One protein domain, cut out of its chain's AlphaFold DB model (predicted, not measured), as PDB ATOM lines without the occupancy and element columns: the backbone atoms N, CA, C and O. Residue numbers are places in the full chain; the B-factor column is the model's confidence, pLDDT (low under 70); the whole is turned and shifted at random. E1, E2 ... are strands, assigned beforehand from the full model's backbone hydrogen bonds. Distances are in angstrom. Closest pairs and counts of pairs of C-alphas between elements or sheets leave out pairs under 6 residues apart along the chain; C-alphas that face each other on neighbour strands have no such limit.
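What this domain is: This is residues 3 to 58 of the 76 residues of an uncharacterized protein of Methanomicrobia archaeon (UniProt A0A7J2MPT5). Little regular structure is here: one strongly twisted sheet of short strands, in which hairpins E1-E2 and E4-E5 are side by side and E3 lines the edge beside E1. The printed part has 56 residues, no named helix, and strands E1 to E5, all antiparallel in order E3 - E1 - E2 - E5 - E4. Its class is all strand, with 22 residues in named elements; it is compact, radius of gyration of the C-alphas 10.3 A, spanning 26 by 24 by 20 A.

How they stand to each other: E1, residues 3 to 6, pairs antiparallel with E2, residues 12 to 15: N 4 and O 13 are 2.8 A apart. On E1's other side is edge strand E3, residues 29 to 34, with N 30 and O 5 at 2.9 A. E2 neighbours E5, residues 50 to 53, with N 14 and O 52 at 2.8 A. Edge strand E4, residues 40 to 43, neighbours E5, with N 42 and O 51 at 2.8 A.

Where its parts are: E1 begins at C-alpha 3 (94.989, 194.088, 120.146). E3 is 14.0 A long. E5 ends at C-alpha 53 (94.387, 187.423, 113.331).

The domain as a whole: The C-alphas of Gly 33 and Glu 46 are farthest apart, 27.3 A. The E2 to E3 link is long, residues 16 to 28. The printed part has no cut, and no printed residue is under 70 in pLDDT.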
ATOM      1  N   LEU A   3      96.067 194.131 121.129       95.06
ATOM      2  CA  LEU A   3      94.989 194.088 120.146       95.06
ATOM      3  C   LEU A   3      94.905 195.407 119.375       95.06
ATOM      4  O   LEU A   3      94.800 196.489 119.956       95.06
ATOM      5  N   TYR A   4      94.858 195.293 118.055       95.44
ATOM      6  CA  TYR A   4      94.693 196.392 117.122       95.44
ATOM      7  C   TYR A   4      93.450 196.157 116.269       95.44
ATOM      8  O   TYR A   4      93.315 195.114 115.627       95.44
ATOM      9  N   ILE A   5      92.546 197.134 116.226       94.88
ATOM     10  CA  ILE A   5      91.324 197.067 115.418       94.88
ATOM     11  C   ILE A   5      91.386 198.125 114.322       94.88
ATOM     12  O   ILE A   5      91.693 199.290 114.578       94.88
ATOM     13  N   CYS A   6      91.145 197.707 113.084       95.56
ATOM     14  CA  CYS A   6      91.152 198.604 111.942       95.56
ATOM     15  C   CYS A   6      89.962 199.560 112.014       95.56
ATOM     16  O   CYS A   6      88.818 199.123 112.119       95.56
ATOM     17  N   GLU A   7      90.232 200.859 111.891       94.88
ATOM     18  CA  GLU A   7      89.205 201.902 111.978       94.88
ATOM     19  C   GLU A   7      88.187 201.853 110.826       94.88
ATOM     20  O   GLU A   7      87.047 202.267 111.001       94.88
ATOM     21  N   SER A   8      88.576 201.328 109.657       94.44
ATOM     22  CA  SER A   8      87.722 201.345 108.462       94.44
ATOM     23  C   SER A   8      86.883 200.085 108.274       94.44
ATOM     24  O   SER A   8      85.756 200.184 107.810       94.44
ATOM     25  N   CYS A   9      87.420 198.900 108.582       93.50
ATOM     26  CA  CYS A   9      86.714 197.633 108.340       93.50
ATOM     27  C   CYS A   9      86.499 196.785 109.598       93.50
ATOM     28  O   CYS A   9      85.918 195.706 109.512       93.50
ATOM     29  N   GLY A  10      86.983 197.232 110.763       92.38
ATOM     30  CA  GLY A  10      86.834 196.491 112.016       92.38
ATOM     31  C   GLY A  10      87.513 195.120 111.997       92.38
ATOM     32  O   GLY A  10      86.997 194.186 112.608       92.38
ATOM     33  N   TYR A  11      88.603 194.977 111.236       93.38
ATOM     34  CA  TYR A  11      89.459 193.791 111.236       93.38
ATOM     35  C   TYR A  11      90.417 193.839 112.425       93.38
ATOM     36  O   TYR A  11      90.925 194.912 112.757       93.38
ATOM     37  N   ASN A  12      90.697 192.686 113.026       92.75
ATOM     38  CA  ASN A  12      91.397 192.588 114.300       92.75
ATOM     39  C   ASN A  12      92.749 191.910 114.075       92.75
ATOM     40  O   ASN A  12      92.809 190.826 113.495       92.75
ATOM     41  N   VAL A  13      93.826 192.533 114.543       94.12
ATOM     42  CA  VAL A  13      95.175 191.965 114.520       94.12
ATOM     43  C   VAL A  13      95.787 192.090 115.897       94.12
ATOM     44  O   VAL A  13      95.685 193.138 116.528       94.12
ATOM     45  N   CYS A  14      96.473 191.049 116.337       95.38
ATOM     46  CA  CYS A  14      97.280 191.095 117.535       95.38
ATOM     47  C   CYS A  14      98.757 190.989 117.212       95.38
ATOM     48  O   CYS A  14      99.170 190.171 116.393       95.38
ATOM     49  N   ALA A  15      99.559 191.819 117.863       94.38
ATOM     50  CA  ALA A  15     101.000 191.806 117.684       94.38
ATOM     51  C   ALA A  15     101.727 192.445 118.870       94.38
ATOM     52  O   ALA A  15     101.131 193.163 119.674       94.38
ATOM     53  N   GLU A  16     103.031 192.193 118.978       92.75
ATOM     54  CA  GLU A  16     103.894 192.875 119.951       92.75
ATOM     55  C   GLU A  16     104.123 194.346 119.579       92.75
ATOM     56  O   GLU A  16     104.092 195.224 120.437       92.75
ATOM     57  N   LYS A  17     104.296 194.625 118.284       93.19
ATOM     58  CA  LYS A  17     104.505 195.974 117.749       93.19
ATOM     59  C   LYS A  17     103.260 196.466 117.021       93.19
ATOM     60  O   LYS A  17     102.468 195.666 116.526       93.19
ATOM     61  N   ALA A  18     103.120 197.784 116.911       92.81
ATOM     62  CA  ALA A  18     102.020 198.391 116.175       92.81
ATOM     63  C   ALA A  18     102.082 198.017 114.678       92.81
ATOM     64  O   ALA A  18     103.084 198.315 114.017       92.81
ATOM     65  N   PRO A  19     101.042 197.371 114.122       93.44
ATOM     66  CA  PRO A  19     100.971 197.071 112.699       93.44
ATOM     67  C   PRO A  19     100.870 198.359 111.875       93.44
ATOM     68  O   PRO A  19     100.199 199.318 112.257       93.44
ATOM     69  N   LYS A  20     101.518 198.379 110.705       93.94
ATOM     70  CA  LYS A  20     101.572 199.568 109.839       93.94
ATOM     71  C   LYS A  20     100.270 199.784 109.074       93.94
ATOM     72  O   LYS A  20      99.862 200.923 108.849       93.94
ATOM     73  N   ARG A  21      99.667 198.696 108.591       93.62
ATOM     74  CA  ARG A  21      98.519 198.722 107.676       93.62
ATOM     75  C   ARG A  21      97.606 197.534 107.939       93.62
ATOM     76  O   ARG A  21      98.076 196.445 108.250       93.62
ATOM     77  N   CYS A  22      96.305 197.734 107.755       94.06
ATOM     78  CA  CYS A  22      95.328 196.658 107.810       94.06
ATOM     79  C   CYS A  22      95.640 195.590 106.746       94.06
ATOM     80  O   CYS A  22      95.723 195.935 105.564       94.06
ATOM     81  N   PRO A  23      95.766 194.307 107.128       92.88
ATOM     82  CA  PRO A  23      96.036 193.219 106.193       92.88
ATOM     83  C   PRO A  23      94.863 192.939 105.239       92.88
ATOM     84  O   PRO A  23      95.043 192.255 104.237       92.88
ATOM     85  N   ASN A  24      93.674 193.476 105.545       91.38
ATOM     86  CA  ASN A  24      92.466 193.343 104.735       91.38
ATOM     87  C   ASN A  24      92.251 194.566 103.818       91.38
ATOM     88  O   ASN A  24      92.246 194.439 102.601       91.38
ATOM     89  N   CYS A  25      92.137 195.778 104.381       93.06
ATOM     90  CA  CYS A  25      91.771 196.987 103.622       93.06
ATOM     91  C   CYS A  25      92.881 198.047 103.521       93.06
ATOM     92  O   CYS A  25      92.666 199.113 102.950       93.06
ATOM     93  N   ARG A  26      94.059 197.799 104.113       92.94
ATOM     94  CA  ARG A  26      95.220 198.714 104.119       92.94
ATOM     95  C   ARG A  26      94.987 200.084 104.782       92.94
ATOM     96  O   ARG A  26      95.841 200.970 104.685       92.94
ATOM     97  N   SER A  27      93.888 200.248 105.517       94.50
ATOM     98  CA  SER A  27      93.674 201.395 106.410       94.50
ATOM     99  C   SER A  27      94.529 201.293 107.685       94.50
ATOM    100  O   SER A  27      95.343 200.372 107.817       94.50
ATOM    101  N   ARG A  28      94.404 202.249 108.610       93.44
ATOM    102  CA  ARG A  28      95.179 202.268 109.858       93.44
ATOM    103  C   ARG A  28      94.503 201.434 110.947       93.44
ATOM    104  O   ARG A  28      93.348 201.013 110.838       93.44
ATOM    105  N   PHE A  29      95.277 201.174 111.991       94.56
ATOM    106  CA  PHE A  29      94.876 200.428 113.172       94.56
ATOM    107  C   PHE A  29      94.811 201.337 114.395       94.56
ATOM    108  O   PHE A  29      95.629 202.243 114.542       94.56
ATOM    109  N   LEU A  30      93.875 201.037 115.291       94.31
ATOM    110  CA  LEU A  30      93.787 201.621 116.622       94.31
ATOM    111  C   LEU A  30      94.100 200.548 117.662       94.31
ATOM    112  O   LEU A  30      93.544 199.452 117.602       94.31
ATOM    113  N   GLU A  31      94.970 200.867 118.616       94.88
ATOM    114  CA  GLU A  31      95.236 200.014 119.778       94.88
ATOM    115  C   GLU A  31      93.989 199.983 120.677       94.88
ATOM    116  O   GLU A  31      93.450 201.028 121.044       94.88
ATOM    117  N   LYS A  32      93.492 198.782 120.981       93.06
ATOM    118  CA  LYS A  32      92.242 198.564 121.730       93.06
ATOM    119  C   LYS A  32      92.428 197.806 123.043       93.06
ATOM    120  O   LYS A  32      91.449 197.623 123.757       93.06
ATOM    121  N   GLY A  33      93.658 197.419 123.379       91.06
ATOM    122  CA  GLY A  33      93.992 196.762 124.641       91.06
ATOM    123  C   GLY A  33      94.817 195.500 124.429       91.06
ATOM    124  O   GLY A  33      95.705 195.466 123.576       91.06
ATOM    125  N   GLU A  34      94.528 194.468 125.213       91.38
ATOM    126  CA  GLU A  34      95.210 193.175 125.158       91.38
ATOM    127  C   GLU A  34      94.512 192.208 124.196       91.38
ATOM    128  O   GLU A  34      93.320 192.328 123.918       91.38
ATOM    129  N   CYS A  35      95.275 191.265 123.648       87.75
ATOM    130  CA  CYS A  35      94.741 190.271 122.725       87.75
ATOM    131  C   CYS A  35      94.103 189.083 123.453       87.75
ATOM    132  O   CYS A  35      94.682 188.555 124.404       87.75
ATOM    133  N   GLU A  36      92.949 188.626 122.965       82.44
ATOM    134  CA  GLU A  36      92.278 187.418 123.453       82.44
ATOM    135  C   GLU A  36      92.889 186.133 122.857       82.44
ATOM    136  O   GLU A  36      93.789 186.170 122.017       82.44
ATOM    137  N   LYS A  37      92.429 184.965 123.319       77.50
ATOM    138  CA  LYS A  37      93.118 183.680 123.098       77.50
ATOM    139  C   LYS A  37      92.774 182.962 121.784       77.50
ATOM    140  O   LYS A  37      93.475 182.019 121.437       77.50
ATOM    141  N   ASP A  38      91.764 183.406 121.037       85.50
ATOM    142  CA  ASP A  38      91.253 182.701 119.842       85.50
ATOM    143  C   ASP A  38      91.908 183.126 118.508       85.50
ATOM    144  O   ASP A  38      91.367 182.878 117.429       85.50
ATOM    145  N   PHE A  39      93.069 183.782 118.550       90.38
ATOM    146  CA  PHE A  39      93.728 184.311 117.353       90.38
ATOM    147  C   PHE A  39      94.719 183.312 116.736       90.38
ATOM    148  O   PHE A  39      95.491 182.648 117.427       90.38
ATOM    149  N   VAL A  40      94.756 183.257 115.404       92.62
ATOM    150  CA  VAL A  40      95.652 182.384 114.632       92.62
ATOM    151  C   VAL A  40      96.962 183.105 114.332       92.62
ATOM    152  O   VAL A  40      96.953 184.215 113.800       92.62
ATOM    153  N   LYS A  41      98.092 182.459 114.641       93.12
ATOM    154  CA  LYS A  41      99.445 182.974 114.380       93.12
ATOM    155  C   LYS A  41      99.772 182.967 112.886       93.12
ATOM    156  O   LYS A  41      99.577 181.964 112.208       93.12
ATOM    157  N   VAL A  42     100.368 184.054 112.410       92.44
ATOM    158  CA  VAL A  42     100.932 184.208 111.066       92.44
ATOM    159  C   VAL A  42     102.344 184.758 111.187       92.44
ATOM    160  O   VAL A  42     102.579 185.751 111.874       92.44
ATOM    161  N   THR A  43     103.278 184.125 110.487       93.62
ATOM    162  CA  THR A  43     104.632 184.641 110.287       93.62
ATOM    163  C   THR A  43     104.744 185.094 108.839       93.62
ATOM    164  O   THR A  43     104.442 184.323 107.929       93.62
ATOM    165  N   CYS A  44     105.150 186.340 108.607       92.88
ATOM    166  CA  CYS A  44     105.379 186.817 107.250       92.88
ATOM    167  C   CYS A  44     106.702 186.254 106.700       92.88
ATOM    168  O   CYS A  44     107.726 186.447 107.346       92.88
ATOM    169  N   PRO A  45     106.729 185.615 105.516       91.88
ATOM    170  CA  PRO A  45     107.966 185.064 104.955       91.88
ATOM    171  C   PRO A  45     108.929 186.132 104.410       91.88
ATOM    172  O   PRO A  45     110.102 185.840 104.227       91.88
ATOM    173  N   GLU A  46     108.460 187.357 104.143       93.44
ATOM    174  CA  GLU A  46     109.314 188.435 103.615       93.44
ATOM    175  C   GLU A  46     109.986 189.279 104.698       93.44
ATOM    176  O   GLU A  46     111.129 189.691 104.532       93.44
ATOM    177  N   CYS A  47     109.270 189.603 105.777       94.12
ATOM    178  CA  CYS A  47     109.798 190.465 106.837       94.12
ATOM    179  C   CYS A  47     109.963 189.756 108.181       94.12
ATOM    180  O   CYS A  47     110.320 190.414 109.152       94.12
ATOM    181  N   GLU A  48     109.646 188.459 108.246       94.12
ATOM    182  CA  GLU A  48     109.749 187.587 109.428       94.12
ATOM    183  C   GLU A  48     108.939 188.045 110.655       94.12
ATOM    184  O   GLU A  48     108.927 187.382 111.692       94.12
ATOM    185  N   GLU A  49     108.194 189.147 110.539       94.56
ATOM    186  CA  GLU A  49     107.332 189.644 111.601       94.56
ATOM    187  C   GLU A  49     106.148 188.699 111.825       94.56
ATOM    188  O   GLU A  49     105.552 188.134 110.897       94.56
ATOM    189  N   VAL A  50     105.793 188.566 113.099       93.19
ATOM    190  CA  VAL A  50     104.727 187.690 113.572       93.19
ATOM    191  C   VAL A  50     103.549 188.539 114.025       93.19
ATOM    192  O   VAL A  50     103.692 189.461 114.827       93.19
ATOM    193  N   PHE A  51     102.361 188.194 113.546       94.06
ATOM    194  CA  PHE A  51     101.103 188.735 114.044       94.06
ATOM    195  C   PHE A  51     100.050 187.641 114.104       94.06
ATOM    196  O   PHE A  51     100.221 186.554 113.562       94.06
ATOM    197  N   TYR A  52      98.949 187.936 114.770       94.31
ATOM    198  CA  TYR A  52      97.843 187.020 114.939       94.31
ATOM    199  C   TYR A  52      96.568 187.683 114.432       94.31
ATOM    200  O   TYR A  52      96.410 188.897 114.558       94.31
ATOM    201  N   TYR A  53      95.662 186.916 113.840       92.69
ATOM    202  CA  TYR A  53      94.387 187.423 113.331       92.69
ATOM    203  C   TYR A  53      93.222 186.602 113.875       92.69
ATOM    204  O   TYR A  53      93.389 185.437 114.231       92.69
ATOM    205  N   ASP A  54      92.048 187.221 113.944       91.69
ATOM    206  CA  ASP A  54      90.820 186.526 114.324       91.69
ATOM    207  C   ASP A  54      90.309 185.708 113.122       91.69
ATOM    208  O   ASP A  54      89.916 186.311 112.116       91.69
ATOM    209  N   PRO A  55      90.274 184.363 113.192       89.62
ATOM    210  CA  PRO A  55      89.794 183.535 112.088       89.62
ATOM    211  C   PRO A  55      88.329 183.819 111.721       89.62
ATOM    212  O   PRO A  55      87.945 183.616 110.570       89.62
ATOM    213  N   LYS A  56      87.517 184.367 112.637       88.69
ATOM    214  CA  LYS A  56      86.125 184.769 112.365       88.69
ATOM    215  C   LYS A  56      86.028 185.987 111.442       88.69
ATOM    216  O   LYS A  56      84.977 186.215 110.847       88.69
ATOM    217  N   LYS A  57      87.100 186.780 111.316       87.62
ATOM    218  CA  LYS A  57      87.189 187.933 110.400       87.62
ATOM    219  C   LYS A  57      87.738 187.560 109.016       87.62
ATOM    220  O   LYS A  57      87.790 188.429 108.148       87.62
ATOM    221  N   GLY A  58      88.096 186.293 108.809       87.38
ATOM    222  CA  GLY A  58      88.728 185.793 107.589       87.38
ATOM    223  C   GLY A  58      90.254 185.804 107.671       87.38
ATOM    224  O   GLY A  58      90.834 186.429 108.552       87.38
TER     225      GLY A  58